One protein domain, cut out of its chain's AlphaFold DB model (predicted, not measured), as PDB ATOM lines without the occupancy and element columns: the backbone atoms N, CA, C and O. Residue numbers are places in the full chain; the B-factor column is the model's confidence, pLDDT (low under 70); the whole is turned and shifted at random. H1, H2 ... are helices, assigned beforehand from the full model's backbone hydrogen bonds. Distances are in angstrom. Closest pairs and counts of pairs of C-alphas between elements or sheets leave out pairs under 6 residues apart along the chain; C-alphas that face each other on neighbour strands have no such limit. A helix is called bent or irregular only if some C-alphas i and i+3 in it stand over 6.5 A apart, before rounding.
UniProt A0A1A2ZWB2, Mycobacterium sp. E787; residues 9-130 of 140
ATOM      1  N   GLU A   9     -29.553   6.657 -48.611       80.00
ATOM      2  CA  GLU A   9     -28.306   7.351 -48.296       80.00
ATOM      3  C   GLU A   9     -27.527   6.657 -47.171       80.00
ATOM      4  O   GLU A   9     -26.310   6.488 -47.265       80.00
ATOM      5  N   THR A  10     -28.230   6.147 -46.158       86.31
ATOM      6  CA  THR A  10     -27.628   5.367 -45.072       86.31
ATOM      7  C   THR A  10     -27.086   4.039 -45.593       86.31
ATOM      8  O   THR A  10     -25.989   3.636 -45.220       86.31
ATOM      9  N   LEU A  11     -27.800   3.369 -46.506       85.06
ATOM     10  CA  LEU A  11     -27.324   2.125 -47.127       85.06
ATOM     11  C   LEU A  11     -26.080   2.350 -47.997       85.06
ATOM     12  O   LEU A  11     -25.178   1.509 -48.006       85.06
ATOM     13  N   ALA A  12     -26.006   3.483 -48.699       86.44
ATOM     14  CA  ALA A  12     -24.822   3.869 -49.459       86.44
ATOM     15  C   ALA A  12     -23.616   4.126 -48.536       86.44
ATOM     16  O   ALA A  12     -22.535   3.591 -48.791       86.44
ATOM     17  N   SER A  13     -23.813   4.860 -47.433       92.44
ATOM     18  CA  SER A  13     -22.769   5.089 -46.421       92.44
ATOM     19  C   SER A  13     -22.264   3.776 -45.827       92.44
ATOM     20  O   SER A  13     -21.067   3.503 -45.862       92.44
ATOM     21  N   VAL A  14     -23.175   2.909 -45.369       93.25
ATOM     22  CA  VAL A  14     -22.821   1.603 -44.790       93.25
ATOM     23  C   VAL A  14     -22.066   0.736 -45.798       93.25
ATOM     24  O   VAL A  14     -21.100   0.073 -45.432       93.25
ATOM     25  N   SER A  15     -22.452   0.754 -47.077       93.12
ATOM     26  CA  SER A  15     -21.727   0.016 -48.122       93.12
ATOM     27  C   SER A  15     -20.282   0.512 -48.273       93.12
ATOM     28  O   SER A  15     -19.365  -0.301 -48.385       93.12
ATOM     29  N   SER A  16     -20.063   1.830 -48.223       95.94
ATOM     30  CA  SER A  16     -18.724   2.433 -48.255       95.94
ATOM     31  C   SER A  16     -17.896   2.064 -47.019       95.94
ATOM     32  O   SER A  16     -16.742   1.645 -47.141       95.94
ATOM     33  N   ASP A  17     -18.490   2.147 -45.828       97.81
ATOM     34  CA  ASP A  17     -17.821   1.794 -44.571       97.81
ATOM     35  C   ASP A  17     -17.416   0.316 -44.552       97.81
ATOM     36  O   ASP A  17     -16.282  -0.031 -44.213       97.81
ATOM     37  N   LEU A  18     -18.312  -0.570 -44.994       97.56
ATOM     38  CA  LEU A  18     -18.029  -1.996 -45.117       97.56
ATOM     39  C   LEU A  18     -16.943  -2.278 -46.159       97.56
ATOM     40  O   LEU A  18     -16.100  -3.147 -45.925       97.56
ATOM     41  N   ALA A  19     -16.911  -1.560 -47.285       97.94
ATOM     42  CA  ALA A  19     -15.823  -1.680 -48.257       97.94
ATOM     43  C   ALA A  19     -14.466  -1.333 -47.619       97.94
ATOM     44  O   ALA A  19     -13.505  -2.092 -47.760       97.94
ATOM     45  N   SER A  20     -14.413  -0.239 -46.851       98.06
ATOM     46  CA  SER A  20     -13.216   0.193 -46.119       98.06
ATOM     47  C   SER A  20     -12.764  -0.841 -45.080       98.06
ATOM     48  O   SER A  20     -11.595  -1.235 -45.058       98.06
ATOM     49  N   ILE A  21     -13.691  -1.367 -44.271       98.12
ATOM     50  CA  ILE A  21     -13.408  -2.446 -43.310       98.12
ATOM     51  C   ILE A  21     -12.851  -3.682 -44.031       98.12
ATOM     52  O   ILE A  21     -11.840  -4.239 -43.602       98.12
ATOM     53  N   GLY A  22     -13.463  -4.086 -45.146       97.50
ATOM     54  CA  GLY A  22     -13.009  -5.224 -45.948       97.50
ATOM     55  C   GLY A  22     -11.589  -5.054 -46.496       97.50
ATOM     56  O   GLY A  22     -10.814  -6.015 -46.484       97.50
ATOM     57  N   SER A  23     -11.226  -3.838 -46.925       98.06
ATOM     58  CA  SER A  23      -9.856  -3.511 -47.356       98.06
ATOM     59  C   SER A  23      -8.869  -3.679 -46.208       98.06
ATOM     60  O   SER A  23      -7.907  -4.433 -46.328       98.06
ATOM     61  N   ARG A  24      -9.161  -3.070 -45.052       98.44
ATOM     62  CA  ARG A  24      -8.292  -3.126 -43.867       98.44
ATOM     63  C   ARG A  24      -8.086  -4.551 -43.361       98.44
ATOM     64  O   ARG A  24      -6.978  -4.908 -42.971       98.44
ATOM     65  N   ILE A  25      -9.135  -5.376 -43.381       97.50
ATOM     66  CA  ILE A  25      -9.025  -6.798 -43.034       97.50
ATOM     67  C   ILE A  25      -8.139  -7.521 -44.050       97.50
ATOM     68  O   ILE A  25      -7.248  -8.262 -43.648       97.50
ATOM     69  N   SER A  26      -8.335  -7.287 -45.350       97.31
ATOM     70  CA  SER A  26      -7.536  -7.933 -46.400       97.31
ATOM     71  C   SER A  26      -6.050  -7.562 -46.297       97.31
ATOM     72  O   SER A  26      -5.190  -8.432 -46.417       97.31
ATOM     73  N   GLU A  27      -5.745  -6.297 -46.006       98.12
ATOM     74  CA  GLU A  27      -4.386  -5.810 -45.742       98.12
ATOM     75  C   GLU A  27      -3.773  -6.476 -44.505       98.12
ATOM     76  O   GLU A  27      -2.650  -6.978 -44.563       98.12
ATOM     77  N   ALA A  28      -4.518  -6.545 -43.397       97.50
ATOM     78  CA  ALA A  28      -4.061  -7.199 -42.175       97.50
ATOM     79  C   ALA A  28      -3.802  -8.701 -42.388       97.50
ATOM     80  O   ALA A  28      -2.771  -9.221 -41.964       97.50
ATOM     81  N   THR A  29      -4.701  -9.393 -43.093       97.06
ATOM     82  CA  THR A  29      -4.546 -10.805 -43.457       97.06
ATOM     83  C   THR A  29      -3.309 -11.028 -44.328       97.06
ATOM     84  O   THR A  29      -2.565 -11.983 -44.089       97.06
ATOM     85  N   ALA A  30      -3.049 -10.142 -45.296       97.06
ATOM     86  CA  ALA A  30      -1.869 -10.210 -46.155       97.06
ATOM     87  C   ALA A  30      -0.565  -9.979 -45.372       97.06
ATOM     88  O   ALA A  30       0.416 -10.695 -45.580       97.06
ATOM     89  N   ALA A  31      -0.564  -9.039 -44.422       97.81
ATOM     90  CA  ALA A  31       0.602  -8.722 -43.596       97.81
ATOM     91  C   ALA A  31       1.074  -9.909 -42.738       97.81
ATOM     92  O   ALA A  31       2.262 -10.027 -42.438       97.81
ATOM     93  N   VAL A  32       0.161 -10.812 -42.367       97.00
ATOM     94  CA  VAL A  32       0.480 -11.965 -41.511       97.00
ATOM     95  C   VAL A  32       0.757 -13.256 -42.281       97.00
ATOM     96  O   VAL A  32       1.069 -14.263 -41.647       97.00
ATOM     97  N   VAL A  33       0.703 -13.263 -43.622       97.75
ATOM     98  CA  VAL A  33       0.976 -14.468 -44.439       97.75
ATOM     99  C   VAL A  33       2.336 -15.062 -44.084       97.75
ATOM    100  O   VAL A  33       2.410 -16.213 -43.666       97.75
ATOM    101  N   GLY A  34       3.401 -14.265 -44.193       96.06
ATOM    102  CA  GLY A  34       4.769 -14.688 -43.890       96.06
ATOM    103  C   GLY A  34       4.922 -15.299 -42.490       96.06
ATOM    104  O   GLY A  34       5.213 -16.492 -42.381       96.06
ATOM    105  N   PRO A  35       4.683 -14.524 -41.415       96.44
ATOM    106  CA  PRO A  35       4.939 -14.981 -40.047       96.44
ATOM    107  C   PRO A  35       4.046 -16.143 -39.584       96.44
ATOM    108  O   PRO A  35       4.429 -16.852 -38.659       96.44
ATOM    109  N   THR A  36       2.881 -16.368 -40.203       96.31
ATOM    110  CA  THR A  36       1.971 -17.465 -39.816       96.31
ATOM    111  C   THR A  36       2.132 -18.732 -40.653       96.31
ATOM    112  O   THR A  36       1.668 -19.789 -40.236       96.31
ATOM    113  N   THR A  37       2.785 -18.660 -41.818       97.31
ATOM    114  CA  THR A  37       2.982 -19.822 -42.708       97.31
ATOM    115  C   THR A  37       4.416 -20.341 -42.719       97.31
ATOM    116  O   THR A  37       4.628 -21.517 -43.009       97.31
ATOM    117  N   HIS A  38       5.386 -19.500 -42.349       95.44
ATOM    118  CA  HIS A  38       6.812 -19.825 -42.322       95.44
ATOM    119  C   HIS A  38       7.374 -19.800 -40.893       95.44
ATOM    120  O   HIS A  38       8.355 -19.113 -40.605       95.44
ATOM    121  N   LEU A  39       6.744 -20.540 -39.975       94.94
ATOM    122  CA  LEU A  39       7.270 -20.683 -38.617       94.94
ATOM    123  C   LEU A  39       8.559 -21.502 -38.609       94.94
ATOM    124  O   LEU A  39       8.654 -22.563 -39.221       94.94
ATOM    125  N   THR A  40       9.541 -21.012 -37.857       96.06
ATOM    126  CA  THR A  40      10.772 -21.748 -37.564       96.06
ATOM    127  C   THR A  40      10.576 -22.566 -36.290       96.06
ATOM    128  O   THR A  40       9.918 -22.108 -35.355       96.06
ATOM    129  N   ALA A  41      11.132 -23.778 -36.248       95.81
ATOM    130  CA  ALA A  41      11.108 -24.619 -35.055       95.81
ATOM    131  C   ALA A  41      11.821 -23.925 -33.881       95.81
ATOM    132  O   ALA A  41      12.879 -23.324 -34.062       95.81
ATOM    133  N   ALA A  42      11.243 -24.014 -32.679       95.56
ATOM    134  CA  ALA A  42      11.806 -23.388 -31.479       95.56
ATOM    135  C   ALA A  42      13.132 -24.036 -31.036       95.56
ATOM    136  O   ALA A  42      13.991 -23.365 -30.468       95.56
ATOM    137  N   ALA A  43      13.297 -25.328 -31.316       95.56
ATOM    138  CA  ALA A  43      14.512 -26.099 -31.099       95.56
ATOM    139  C   ALA A  43      14.679 -27.165 -32.200       95.56
ATOM    140  O   ALA A  43      13.808 -27.339 -33.054       95.56
ATOM    141  N   ALA A  44      15.825 -27.851 -32.204       96.00
ATOM    142  CA  ALA A  44      16.197 -28.834 -33.227       96.00
ATOM    143  C   ALA A  44      15.527 -30.213 -33.054       96.00
ATOM    144  O   ALA A  44      15.853 -31.149 -33.782       96.00
ATOM    145  N   ASP A  45      14.635 -30.362 -32.078       97.94
ATOM    146  CA  ASP A  45      13.930 -31.609 -31.819       97.94
ATOM    147  C   ASP A  45      12.717 -31.803 -32.747       97.94
ATOM    148  O   ASP A  45      12.140 -30.859 -33.297       97.94
ATOM    149  N   GLU A  46      12.310 -33.062 -32.900       96.69
ATOM    150  CA  GLU A  46      11.207 -33.457 -33.779       96.69
ATOM    151  C   GLU A  46       9.856 -32.868 -33.344       96.69
ATOM    152  O   GLU A  46       9.006 -32.599 -34.194       96.69
ATOM    153  N   VAL A  47       9.652 -32.616 -32.045       97.88
ATOM    154  CA  VAL A  47       8.403 -32.032 -31.534       97.88
ATOM    155  C   VAL A  47       8.315 -30.565 -31.943       97.88
ATOM    156  O   VAL A  47       7.298 -30.144 -32.492       97.88
ATOM    157  N   SER A  48       9.390 -29.796 -31.770       98.06
ATOM    158  CA  SER A  48       9.482 -28.405 -32.226       98.06
ATOM    159  C   SER A  48       9.270 -28.279 -33.738       98.06
ATOM    160  O   SER A  48       8.545 -27.386 -34.188       98.06
ATOM    161  N   ALA A  49       9.851 -29.188 -34.528       97.62
ATOM    162  CA  ALA A  49       9.651 -29.230 -35.976       97.62
ATOM    163  C   ALA A  49       8.196 -29.564 -36.360       97.62
ATOM    164  O   ALA A  49       7.611 -28.911 -37.233       97.62
ATOM    165  N   ALA A  50       7.583 -30.539 -35.682       97.50
ATOM    166  CA  ALA A  50       6.191 -30.918 -35.906       97.50
ATOM    167  C   ALA A  50       5.218 -29.783 -35.542       97.50
ATOM    168  O   ALA A  50       4.286 -29.510 -36.298       97.50
ATOM    169  N   VAL A  51       5.457 -29.073 -34.435       97.44
ATOM    170  CA  VAL A  51       4.641 -27.925 -34.008       97.44
ATOM    171  C   VAL A  51       4.749 -26.768 -35.005       97.44
ATOM    172  O   VAL A  51       3.720 -26.224 -35.412       97.44
ATOM    173  N   ALA A  52       5.959 -26.421 -35.462       97.94
ATOM    174  CA  ALA A  52       6.142 -25.390 -36.488       97.94
ATOM    175  C   ALA A  52       5.408 -25.747 -37.795       97.94
ATOM    176  O   ALA A  52       4.714 -24.908 -38.372       97.94
ATOM    177  N   THR A  53       5.481 -27.015 -38.209       97.62
ATOM    178  CA  THR A  53       4.769 -27.529 -39.390       97.62
ATOM    179  C   THR A  53       3.249 -27.456 -39.216       97.62
ATOM    180  O   THR A  53       2.544 -27.008 -40.125       97.62
ATOM    181  N   LEU A  54       2.733 -27.843 -38.044       97.25
ATOM    182  CA  LEU A  54       1.307 -27.776 -37.728       97.25
ATOM    183  C   LEU A  54       0.785 -26.344 -37.870       97.25
ATOM    184  O   LEU A  54      -0.163 -26.113 -38.623       97.25
ATOM    185  N   PHE A  55       1.421 -25.378 -37.204       97.44
ATOM    186  CA  PHE A  55       0.984 -23.984 -37.268       97.44
ATOM    187  C   PHE A  55       1.164 -23.376 -38.662       97.44
ATOM    188  O   PHE A  55       0.270 -22.666 -39.114       97.44
ATOM    189  N   GLY A  56       2.235 -23.717 -39.388       98.00
ATOM    190  CA  GLY A  56       2.412 -23.292 -40.778       98.00
ATOM    191  C   GLY A  56       1.281 -23.782 -41.691       98.00
ATOM    192  O   GLY A  56       0.714 -23.005 -42.463       98.00
ATOM    193  N   SER A  57       0.883 -25.052 -41.554       97.25
ATOM    194  CA  SER A  57      -0.245 -25.630 -42.303       97.25
ATOM    195  C   SER A  57      -1.594 -25.004 -41.918       97.25
ATOM    196  O   SER A  57      -2.456 -24.764 -42.773       97.25
ATOM    197  N   HIS A  58      -1.760 -24.659 -40.637       97.25
ATOM    198  CA  HIS A  58      -2.927 -23.930 -40.155       97.25
ATOM    199  C   HIS A  58      -2.984 -22.519 -40.756       97.25
ATOM    200  O   HIS A  58      -4.030 -22.119 -41.267       97.25
ATOM    201  N   GLY A  59      -1.854 -21.805 -40.787       97.31
ATOM    202  CA  GLY A  59      -1.725 -20.502 -41.436       97.31
ATOM    203  C   GLY A  59      -2.126 -20.553 -42.910       97.31
ATOM    204  O   GLY A  59      -2.924 -19.736 -43.359       97.31
ATOM    205  N   GLN A  60      -1.674 -21.564 -43.659       97.06
ATOM    206  CA  GLN A  60      -2.052 -21.739 -45.070       97.06
ATOM    207  C   GLN A  60      -3.565 -21.951 -45.241       97.06
ATOM    208  O   GLN A  60      -4.190 -21.356 -46.122       97.06
ATOM    209  N   THR A  61      -4.172 -22.752 -44.362       96.38
ATOM    210  CA  THR A  61      -5.624 -22.991 -44.365       96.38
ATOM    211  C   THR A  61      -6.399 -21.711 -44.049       96.38
ATOM    212  O   THR A  61      -7.377 -21.393 -44.730       96.38
ATOM    213  N   TYR A  62      -5.942 -20.942 -43.058       96.31
ATOM    214  CA  TYR A  62      -6.520 -19.649 -42.702       96.31
ATOM    215  C   TYR A  62      -6.462 -18.656 -43.871       96.31
ATOM    216  O   TYR A  62      -7.456 -17.985 -44.155       96.31
ATOM    217  N   GLN A  63      -5.343 -18.593 -44.595       97.75
ATOM    218  CA  GLN A  63      -5.197 -17.714 -45.760       97.75
ATOM    219  C   GLN A  63      -6.158 -18.108 -46.892       97.75
ATOM    220  O   GLN A  63      -6.847 -17.254 -47.457       97.75
ATOM    221  N   ALA A  64      -6.293 -19.408 -47.171       95.06
ATOM    222  CA  ALA A  64      -7.243 -19.909 -48.163       95.06
ATOM    223  C   ALA A  64      -8.704 -19.588 -47.795       95.06
ATOM    224  O   ALA A  64      -9.497 -19.215 -48.664       95.06
ATOM    225  N   LEU A  65      -9.068 -19.706 -46.515       95.00
ATOM    226  CA  LEU A  65     -10.393 -19.327 -46.024       95.00
ATOM    227  C   LEU A  65     -10.622 -17.815 -46.119       95.00
ATOM    228  O   LEU A  65     -11.670 -17.380 -46.597       95.00
ATOM    229  N   SER A  66      -9.635 -17.016 -45.721       95.12
ATOM    230  CA  SER A  66      -9.728 -15.554 -45.727       95.12
ATOM    231  C   SER A  66      -9.908 -14.994 -47.141       95.12
ATOM    232  O   SER A  66     -10.693 -14.069 -47.341       95.12
ATOM    233  N   ALA A  67      -9.294 -15.612 -48.156       94.69
ATOM    234  CA  ALA A  67      -9.530 -15.261 -49.558       94.69
ATOM    235  C   ALA A  67     -10.990 -15.510 -50.001       94.69
ATOM    236  O   ALA A  67     -11.586 -14.698 -50.721       94.69
ATOM    237  N   ARG A  68     -11.600 -16.614 -49.543       94.62
ATOM    238  CA  ARG A  68     -13.022 -16.912 -49.803       94.62
ATOM    239  C   ARG A  68     -13.931 -15.914 -49.090       94.62
ATOM    240  O   ARG A  68     -14.858 -15.396 -49.708       94.62
ATOM    241  N   ALA A  69     -13.626 -15.601 -47.832       92.19
ATOM    242  CA  ALA A  69     -14.357 -14.610 -47.049       92.19
ATOM    243  C   ALA A  69     -14.280 -13.207 -47.677       92.19
ATOM    244  O   ALA A  69     -15.305 -12.546 -47.803       92.19
ATOM    245  N   SER A  70     -13.106 -12.778 -48.155       95.25
ATOM    246  CA  SER A  70     -12.926 -11.492 -48.851       95.25
ATOM    247  C   SER A  70     -13.771 -11.402 -50.130       95.25
ATOM    248  O   SER A  70     -14.385 -10.372 -50.417       95.25
ATOM    249  N   THR A  71     -13.875 -12.502 -50.880       93.56
ATOM    250  CA  THR A  71     -14.738 -12.559 -52.069       93.56
ATOM    251  C   THR A  71     -16.213 -12.440 -51.704       93.56
ATOM    252  O   THR A  71     -16.915 -11.618 -52.289       93.56
ATOM    253  N   PHE A  72     -16.663 -13.190 -50.697       91.81
ATOM    254  CA  PHE A  72     -18.029 -13.085 -50.190       91.81
ATOM    255  C   PHE A  72     -18.357 -11.672 -49.692       91.81
ATOM    256  O   PHE A  72     -19.393 -11.121 -50.050       91.81
ATOM    257  N   HIS A  73     -17.462 -11.062 -48.913       95.44
ATOM    258  CA  HIS A  73     -17.632  -9.701 -48.404       95.44
ATOM    259  C   HIS A  73     -17.836  -8.692 -49.536       95.44
ATOM    260  O   HIS A  73     -18.727  -7.849 -49.470       95.44
ATOM    261  N   ARG A  74     -17.063  -8.812 -50.621       95.12
ATOM    262  CA  ARG A  74     -17.205  -7.951 -51.802       95.12
ATOM    263  C   ARG A  74     -18.562  -8.122 -52.484       95.12
ATOM    264  O   ARG A  74     -19.196  -7.131 -52.834       95.12
ATOM    265  N   GLU A  75     -19.016  -9.365 -52.653       88.38
ATOM    266  CA  GLU A  75     -20.345  -9.669 -53.202       88.38
ATOM    267  C   GLU A  75     -21.459  -9.103 -52.311       88.38
ATOM    268  O   GLU A  75     -22.427  -8.535 -52.819       88.38
ATOM    269  N   PHE A  76     -21.302  -9.202 -50.990       88.38
ATOM    270  CA  PHE A  76     -22.237  -8.658 -50.011       88.38
ATOM    271  C   PHE A  76     -22.330  -7.128 -50.081       88.38
ATOM    272  O   PHE A  76     -23.428  -6.587 -50.190       88.38
ATOM    273  N   VAL A  77     -21.193  -6.426 -50.086       94.12
ATOM    274  CA  VAL A  77     -21.157  -4.959 -50.200       94.12
ATOM    275  C   VAL A  77     -21.751  -4.492 -51.530       94.12
ATOM    276  O   VAL A  77     -22.547  -3.553 -51.555       94.12
ATOM    277  N   GLN A  78     -21.433  -5.176 -52.633       86.50
ATOM    278  CA  GLN A  78     -22.012  -4.865 -53.941       86.50
ATOM    279  C   GLN A  78     -23.534  -5.040 -53.937       86.50
ATOM    280  O   GLN A  78     -24.265  -4.193 -54.450       86.50
ATOM    281  N   ALA A  79     -24.020  -6.135 -53.352       82.44
ATOM    282  CA  ALA A  79     -25.442  -6.403 -53.220       82.44
ATOM    283  C   ALA A  79     -26.145  -5.315 -52.395       82.44
ATOM    284  O   ALA A  79     -27.189  -4.822 -52.815       82.44
ATOM    285  N   LEU A  80     -25.550  -4.893 -51.277       84.81
ATOM    286  CA  LEU A  80     -26.086  -3.836 -50.419       84.81
ATOM    287  C   LEU A  80     -26.195  -2.487 -51.150       84.81
ATOM    288  O   LEU A  80     -27.237  -1.832 -51.076       84.81
ATOM    289  N   ALA A  81     -25.168  -2.110 -51.916       84.88
ATOM    290  CA  ALA A  81     -25.161  -0.878 -52.702       84.88
ATOM    291  C   ALA A  81     -26.235  -0.880 -53.810       84.88
ATOM    292  O   ALA A  81     -26.926   0.121 -54.029       84.88
ATOM    293  N   VAL A  82     -26.418  -2.023 -54.484       78.94
ATOM    294  CA  VAL A  82     -27.470  -2.208 -55.498       78.94
ATOM    295  C   VAL A  82     -28.861  -2.108 -54.869       78.94
ATOM    296  O   VAL A  82     -29.737  -1.441 -55.428       78.94
ATOM    297  N   SER A  83     -29.072  -2.701 -53.693       74.44
ATOM    298  CA  SER A  83     -30.329  -2.570 -52.949       74.44
ATOM    299  C   SER A  83     -30.617  -1.120 -52.582       74.44
ATOM    300  O   SER A  83     -31.713  -0.638 -52.855       74.44
ATOM    301  N   GLY A  84     -29.634  -0.404 -52.024       79.88
ATOM    302  CA  GLY A  84     -29.770   1.015 -51.687       79.88
ATOM    303  C   GLY A  84     -30.189   1.855 -52.894       79.88
ATOM    304  O   GLY A  84     -31.172   2.588 -52.826       79.88
ATOM    305  N   SER A  85     -29.530   1.655 -54.037       74.19
ATOM    306  CA  SER A  85     -29.880   2.330 -55.297       74.19
ATOM    307  C   SER A  85     -31.298   1.992 -55.775       74.19
ATOM    308  O   SER A  85     -32.018   2.858 -56.273       74.19
ATOM    309  N   SER A  86     -31.732   0.744 -55.581       68.00
ATOM    310  CA  SER A  86     -33.078   0.290 -55.954       68.00
ATOM    311  C   SER A  86     -34.157   0.927 -55.071       68.00
ATOM    312  O   SER A  86     -35.200   1.341 -55.575       68.00
ATOM    313  N   TYR A  87     -33.893   1.073 -53.767       68.00
ATOM    314  CA  TYR A  87     -34.773   1.798 -52.847       68.00
ATOM    315  C   TYR A  87     -34.852   3.293 -53.180       68.00
ATOM    316  O   TYR A  87     -35.950   3.849 -53.187       68.00
ATOM    317  N   ALA A  88     -33.726   3.928 -53.524       72.69
ATOM    318  CA  ALA A  88     -33.703   5.325 -53.964       72.69
ATOM    319  C   ALA A  88     -34.554   5.554 -55.223       72.69
ATOM    320  O   ALA A  88     -35.326   6.508 -55.278       72.69
ATOM    321  N   ALA A  89     -34.466   4.657 -56.210       66.88
ATOM    322  CA  ALA A  89     -35.262   4.742 -57.436       66.88
ATOM    323  C   ALA A  89     -36.767   4.500 -57.196       66.88
ATOM    324  O   ALA A  89     -37.616   5.074 -57.882       66.88
ATOM    325  N   ALA A  90     -37.126   3.674 -56.209       59.44
ATOM    326  CA  ALA A  90     -38.521   3.394 -55.886       59.44
ATOM    327  C   ALA A  90     -39.225   4.568 -55.182       59.44
ATOM    328  O   ALA A  90     -40.407   4.791 -55.433       59.44
ATOM    329  N   ALA A  91     -38.521   5.339 -54.345       59.03
ATOM    330  CA  ALA A  91     -39.101   6.412 -53.530       59.03
ATOM    331  C   ALA A  91     -39.925   7.470 -54.315       59.03
ATOM    332  O   ALA A  91     -41.088   7.676 -53.961       59.03
ATOM    333  N   PRO A  92     -39.425   8.099 -55.400       52.66
ATOM    334  CA  PRO A  92     -40.220   9.063 -56.172       52.66
ATOM    335  C   PRO A  92     -41.375   8.397 -56.936       52.66
ATOM    336  O   PRO A  92     -42.443   8.986 -57.097       52.66
ATOM    337  N   THR A  93     -41.195   7.139 -57.348       51.69
ATOM    338  CA  THR A  93     -42.230   6.354 -58.031       51.69
ATOM    339  C   THR A  93     -43.392   6.039 -57.085       51.69
ATOM    340  O   THR A  93     -44.552   6.142 -57.475       51.69
ATOM    341  N   LEU A  94     -43.101   5.732 -55.816       51.19
ATOM    342  CA  LEU A  94     -44.109   5.534 -54.773       51.19
ATOM    343  C   LEU A  94     -44.926   6.806 -54.521       51.19
ATOM    344  O   LEU A  94     -46.142   6.698 -54.392       51.19
ATOM    345  N   GLN A  95     -44.297   7.988 -54.527       48.72
ATOM    346  CA  GLN A  95     -45.008   9.264 -54.394       48.72
ATOM    347  C   GLN A  95     -45.996   9.466 -55.556       48.72
ATOM    348  O   GLN A  95     -47.186   9.652 -55.327       48.72
ATOM    349  N   SER A  96     -45.541   9.282 -56.801       45.59
ATOM    350  CA  SER A  96     -46.408   9.400 -57.985       45.59
ATOM    351  C   SER A  96     -47.506   8.328 -58.084       45.59
ATOM    352  O   SER A  96     -48.549   8.570 -58.686       45.59
ATOM    353  N   VAL A  97     -47.299   7.140 -57.498       44.72
ATOM    354  CA  VAL A  97     -48.275   6.034 -57.499       44.72
ATOM    355  C   VAL A  97     -49.310   6.177 -56.386       44.72
ATOM    356  O   VAL A  97     -50.475   5.855 -56.621       44.72
ATOM    357  N   VAL A  98     -48.929   6.717 -55.220       54.41
ATOM    358  CA  VAL A  98     -49.881   7.192 -54.198       54.41
ATOM    359  C   VAL A  98     -50.831   8.226 -54.802       54.41
ATOM    360  O   VAL A  98     -52.029   8.180 -54.528       54.41
ATOM    361  N   ASP A  99     -50.316   9.080 -55.685       53.38
ATOM    362  CA  ASP A  99     -51.099  10.133 -56.328       53.38
ATOM    363  C   ASP A  99     -52.006   9.623 -57.472       53.38
ATOM    364  O   ASP A  99     -52.927  10.337 -57.866       53.38
ATOM    365  N   GLN A 100     -51.783   8.414 -58.020       47.69
ATOM    366  CA  GLN A 100     -52.440   7.990 -59.272       47.69
ATOM    367  C   GLN A 100     -53.283   6.705 -59.219       47.69
ATOM    368  O   GLN A 100     -54.348   6.693 -59.828       47.69
ATOM    369  N   THR A 101     -52.883   5.606 -58.564       52.69
ATOM    370  CA  THR A 101     -53.611   4.314 -58.706       52.69
ATOM    371  C   THR A 101     -53.197   3.282 -57.648       52.69
ATOM    372  O   THR A 101     -52.022   3.144 -57.335       52.69
ATOM    373  N   GLY A 102     -54.138   2.489 -57.119       53.78
ATOM    374  CA  GLY A 102     -53.898   1.477 -56.076       53.78
ATOM    375  C   GLY A 102     -52.718   0.500 -56.303       53.78
ATOM    376  O   GLY A 102     -52.861  -0.537 -56.942       53.78
ATOM    377  N   ALA A 103     -51.567   0.825 -55.705       53.75
ATOM    378  CA  ALA A 103     -50.595   0.023 -54.932       53.75
ATOM    379  C   ALA A 103     -50.003  -1.338 -55.407       53.75
ATOM    380  O   ALA A 103     -49.089  -1.831 -54.746       53.75
ATOM    381  N   ILE A 104     -50.431  -1.988 -56.495       53.78
ATOM    382  CA  ILE A 104     -50.075  -3.414 -56.728       53.78
ATOM    383  C   ILE A 104     -48.721  -3.692 -57.448       53.78
ATOM    384  O   ILE A 104     -48.043  -4.648 -57.059       53.78
ATOM    385  N   PRO A 105     -48.255  -2.939 -58.469       56.56
ATOM    386  CA  PRO A 105     -47.142  -3.410 -59.313       56.56
ATOM    387  C   PRO A 105     -45.731  -3.225 -58.715       56.56
ATOM    388  O   PRO A 105     -44.857  -4.066 -58.925       56.56
ATOM    389  N   ILE A 106     -45.484  -2.173 -57.929       53.94
ATOM    390  CA  ILE A 106     -44.128  -1.846 -57.430       53.94
ATOM    391  C   ILE A 106     -43.729  -2.714 -56.230       53.94
ATOM    392  O   ILE A 106     -42.581  -3.154 -56.142       53.94
ATOM    393  N   CYS A 107     -44.684  -3.046 -55.355       56.97
ATOM    394  CA  CYS A 107     -44.448  -3.907 -54.193       56.97
ATOM    395  C   CYS A 107     -43.880  -5.282 -54.611       56.97
ATOM    396  O   CYS A 107     -42.972  -5.811 -53.974       56.97
ATOM    397  N   ARG A 108     -44.329  -5.814 -55.759       61.12
ATOM    398  CA  ARG A 108     -43.843  -7.085 -56.321       61.12
ATOM    399  C   ARG A 108     -42.374  -7.016 -56.771       61.12
ATOM    400  O   ARG A 108     -41.641  -7.984 -56.589       61.12
ATOM    401  N   THR A 109     -41.938  -5.874 -57.300       56.16
ATOM    402  CA  THR A 109     -40.568  -5.681 -57.809       56.16
ATOM    403  C   THR A 109     -39.559  -5.574 -56.662       56.16
ATOM    404  O   THR A 109     -38.512  -6.219 -56.692       56.16
ATOM    405  N   ILE A 110     -39.907  -4.831 -55.605       58.28
ATOM    406  CA  ILE A 110     -39.094  -4.725 -54.381       58.28
ATOM    407  C   ILE A 110     -39.034  -6.079 -53.660       58.28
ATOM    408  O   ILE A 110     -37.955  -6.505 -53.249       58.28
ATOM    409  N   GLN A 111     -40.160  -6.803 -53.574       67.25
ATOM    410  CA  GLN A 111     -40.178  -8.145 -52.986       67.25
ATOM    411  C   GLN A 111     -39.266  -9.113 -53.757       67.25
ATOM    412  O   GLN A 111     -38.467  -9.810 -53.141       67.25
ATOM    413  N   GLN A 112     -39.311  -9.126 -55.096       64.50
ATOM    414  CA  GLN A 112     -38.419  -9.969 -55.906       64.50
ATOM    415  C   GLN A 112     -36.937  -9.627 -55.717       64.50
ATOM    416  O   GLN A 112     -36.106 -10.536 -55.639       64.50
ATOM    417  N   ALA A 113     -36.594  -8.338 -55.633       55.19
ATOM    418  CA  ALA A 113     -35.222  -7.914 -55.379       55.19
ATOM    419  C   ALA A 113     -34.725  -8.444 -54.024       55.19
ATOM    420  O   ALA A 113     -33.661  -9.073 -53.976       55.19
ATOM    421  N   ASN A 114     -35.528  -8.291 -52.967       60.50
ATOM    422  CA  ASN A 114     -35.224  -8.766 -51.615       60.50
ATOM    423  C   ASN A 114     -35.072 -10.289 -51.532       60.50
ATOM    424  O   ASN A 114     -34.076 -10.768 -50.994       60.50
ATOM    425  N   GLU A 115     -35.982 -11.055 -52.137       69.81
ATOM    426  CA  GLU A 115     -35.877 -12.521 -52.194       69.81
ATOM    427  C   GLU A 115     -34.617 -12.973 -52.946       69.81
ATOM    428  O   GLU A 115     -33.918 -13.897 -52.527       69.81
ATOM    429  N   SER A 116     -34.260 -12.285 -54.037       63.47
ATOM    430  CA  SER A 116     -33.044 -12.609 -54.793       63.47
ATOM    431  C   SER A 116     -31.768 -12.378 -53.975       63.47
ATOM    432  O   SER A 116     -30.807 -13.140 -54.092       63.47
ATOM    433  N   LEU A 117     -31.752 -11.335 -53.140       57.16
ATOM    434  CA  LEU A 117     -30.639 -11.013 -52.250       57.16
ATOM    435  C   LEU A 117     -30.515 -12.053 -51.145       57.16
ATOM    436  O   LEU A 117     -29.418 -12.560 -50.908       57.16
ATOM    437  N   LEU A 118     -31.643 -12.410 -50.530       62.34
ATOM    438  CA  LEU A 118     -31.696 -13.400 -49.464       62.34
ATOM    439  C   LEU A 118     -31.235 -14.775 -49.963       62.34
ATOM    440  O   LEU A 118     -30.399 -15.410 -49.326       62.34
ATOM    441  N   ASN A 119     -31.672 -15.199 -51.155       66.12
ATOM    442  CA  ASN A 119     -31.224 -16.459 -51.756       66.12
ATOM    443  C   ASN A 119     -29.724 -16.469 -52.074       66.12
ATOM    444  O   ASN A 119     -29.048 -17.468 -51.819       66.12
ATOM    445  N   ARG A 120     -29.174 -15.369 -52.606       63.91
ATOM    446  CA  ARG A 120     -27.729 -15.268 -52.875       63.91
ATOM    447  C   ARG A 120     -26.910 -15.311 -51.586       63.91
ATOM    448  O   ARG A 120     -25.903 -16.017 -51.540       63.91
ATOM    449  N   PHE A 121     -27.359 -14.609 -50.546       63.28
ATOM    450  CA  PHE A 121     -26.723 -14.620 -49.231       63.28
ATOM    451  C   PHE A 121     -26.711 -16.031 -48.633       63.28
ATOM    452  O   PHE A 121     -25.645 -16.548 -48.308       63.28
ATOM    453  N   THR A 122     -27.868 -16.695 -48.592       66.94
ATOM    454  CA  THR A 122     -28.011 -18.068 -48.084       66.94
ATOM    455  C   THR A 122     -27.111 -19.050 -48.835       66.94
ATOM    456  O   THR A 122     -26.420 -19.864 -48.219       66.94
ATOM    457  N   HIS A 123     -27.027 -18.945 -50.164       67.38
ATOM    458  CA  HIS A 123     -26.119 -19.778 -50.955       67.38
ATOM    459  C   HIS A 123     -24.641 -19.515 -50.660       67.38
ATOM    460  O   HIS A 123     -23.835 -20.446 -50.655       67.38
ATOM    461  N   ALA A 124     -24.259 -18.258 -50.453       57.19
ATOM    462  CA  ALA A 124     -22.875 -17.901 -50.200       57.19
ATOM    463  C   ALA A 124     -22.423 -18.280 -48.780       57.19
ATOM    464  O   ALA A 124     -21.337 -18.840 -48.633       57.19
ATOM    465  N   VAL A 125     -23.282 -18.103 -47.772       64.38
ATOM    466  CA  VAL A 125     -23.054 -18.611 -46.410       64.38
ATOM    467  C   VAL A 125     -22.939 -20.137 -46.417       64.38
ATOM    468  O   VAL A 125     -21.956 -20.672 -45.912       64.38
ATOM    469  N   GLY A 126     -23.828 -20.846 -47.119       67.94
ATOM    470  CA  GLY A 126     -23.728 -22.304 -47.260       67.94
ATOM    471  C   GLY A 126     -22.446 -22.785 -47.965       67.94
ATOM    472  O   GLY A 126     -22.017 -23.919 -47.761       67.94
ATOM    473  N   ARG A 127     -21.789 -21.943 -48.780       65.50
ATOM    474  CA  ARG A 127     -20.453 -22.239 -49.343       65.50
ATOM    475  C   ARG A 127     -19.327 -22.036 -48.329       65.50
ATOM    476  O   ARG A 127     -18.327 -22.744 -48.423       65.50
ATOM    477  N   LEU A 128     -19.475 -21.098 -47.394       58.22
ATOM    478  CA  LEU A 128     -18.517 -20.862 -46.308       58.22
ATOM    479  C   LEU A 128     -18.591 -21.957 -45.235       58.22
ATOM    480  O   LEU A 128     -17.559 -22.332 -44.689       58.22
ATOM    481  N   GLU A 129     -19.778 -22.514 -44.989       59.16
ATOM    482  CA  GLU A 129     -19.985 -23.614 -44.033       59.16
ATOM    483  C   GLU A 129     -19.525 -24.988 -44.550       59.16
ATOM    484  O   GLU A 129     -19.469 -25.960 -43.795       59.16
ATOM    485  N   ARG A 130     -19.166 -25.107 -45.837       63.81
ATOM    486  CA  ARG A 130     -18.617 -26.358 -46.370       63.81
ATOM    487  C   ARG A 130     -17.185 -26.571 -45.867       63.81
ATOM    488  O   ARG A 130     -16.355 -25.674 -46.029       63.81
TER     489      ARG A 130
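This is residues 9 to 130 of the 140 residues of a protein of Mycobacterium sp. E787 (UniProt A0A1A2ZWB2). This is a long, thin rod of helices built on one very long helix, H3, with H1 and H4 laid nearly lengthwise along opposite sides of it, so that the three make a flat row with H3 in the middle. H1 and H4 both run opposite ways to H3; the short H2 follows H1 and packs on H3 with it, while H4 folds back along the later part of H3 as a helical hairpin. The printed part has 122 residues with four named helices, H1, H2, H3 and H4 in that order along the chain, and no named strand; its class is all helix. The whole is extended, with a radius of gyration of the C-alphas of 22.8 A, and spans 82 by 26 by 12 A.

Begin with the longest helix, H3, residues 46 to 98: find C-alpha 46 at (11.207, -33.457, -33.779), and from there the helix runs 76.2 A to C-alpha 98 at (-49.881, 7.192, -54.198). Look near residue 92 for a kink of 32 degrees. H3 is irregular, but only just: C-alphas 89 and 92 are 6.7 A apart. Next go to the first printed residue, where H1, residues 9 to 31, begins with C-alpha 9 at (-28.306, 7.351, -48.296) and runs 33.4 A. After it comes H2, residues 33 to 37, only five residues and 6.0 A from first to last C-alpha. Then find H4, residues 104 to 128, which runs 37.5 A and ends with C-alpha 128 at (-18.517, -20.862, -46.308). H4 is neither bent nor irregular, but only just: C-alphas 104 and 107 are 6.2 A apart.

Start from H3, the hub, which touches three other helices: H1, H2 and H4. H1 touches H3, and there H3 takes part with residues 63 to 85 alone; look at Leu 11 and Gly 84, whose C-alphas are the closest of the two helices at 5.3 A. The lines of H1 and H3 stand at a shallow tilt of 14 degrees, and they run opposite ways. H2 touches H3 at residues 55 to 63 of H3 alone, and their closest C-alphas are those of Thr 37 and Gly 56, 4.0 A apart. H3 and H4 form a helical hairpin: they touch, with the C-alphas of Phe 72 and Ala 124 the closest at 6.8 A, and run opposite ways at a shallow tilt of 1 degree. H1 and H2 meet only through their link. H4 is apart from H1 and apart from H2. In the backbones of H1 and H2 every O i to N i+4 pair is within hydrogen-bond range; in H3 47 of 49 such pairs are, and in H4 19 of 21.

For the full length of the rod, go to Ala 44 and Gln 100, whose C-alphas are the two farthest apart, at 82.1 A. The first and last printed C-alphas, those of Glu 9 and Arg 130, are 35.1 A apart. The printed part has no cut from residue 9 to residue 130. The links H1 to H2, with one residue, and H3 to H4, with five residues, are tight; the link H2 to H3, with eight residues, is short, and no link is long. Read the B-factor column for the model's confidence: the mean pLDDT of the printed part is 81.1. The 44 residues under 70 are residues 86 to 87 and residues 89 to 130. The mean pLDDT is 95 for H1, 97 for H2, 84 for H3 and 62 for H4.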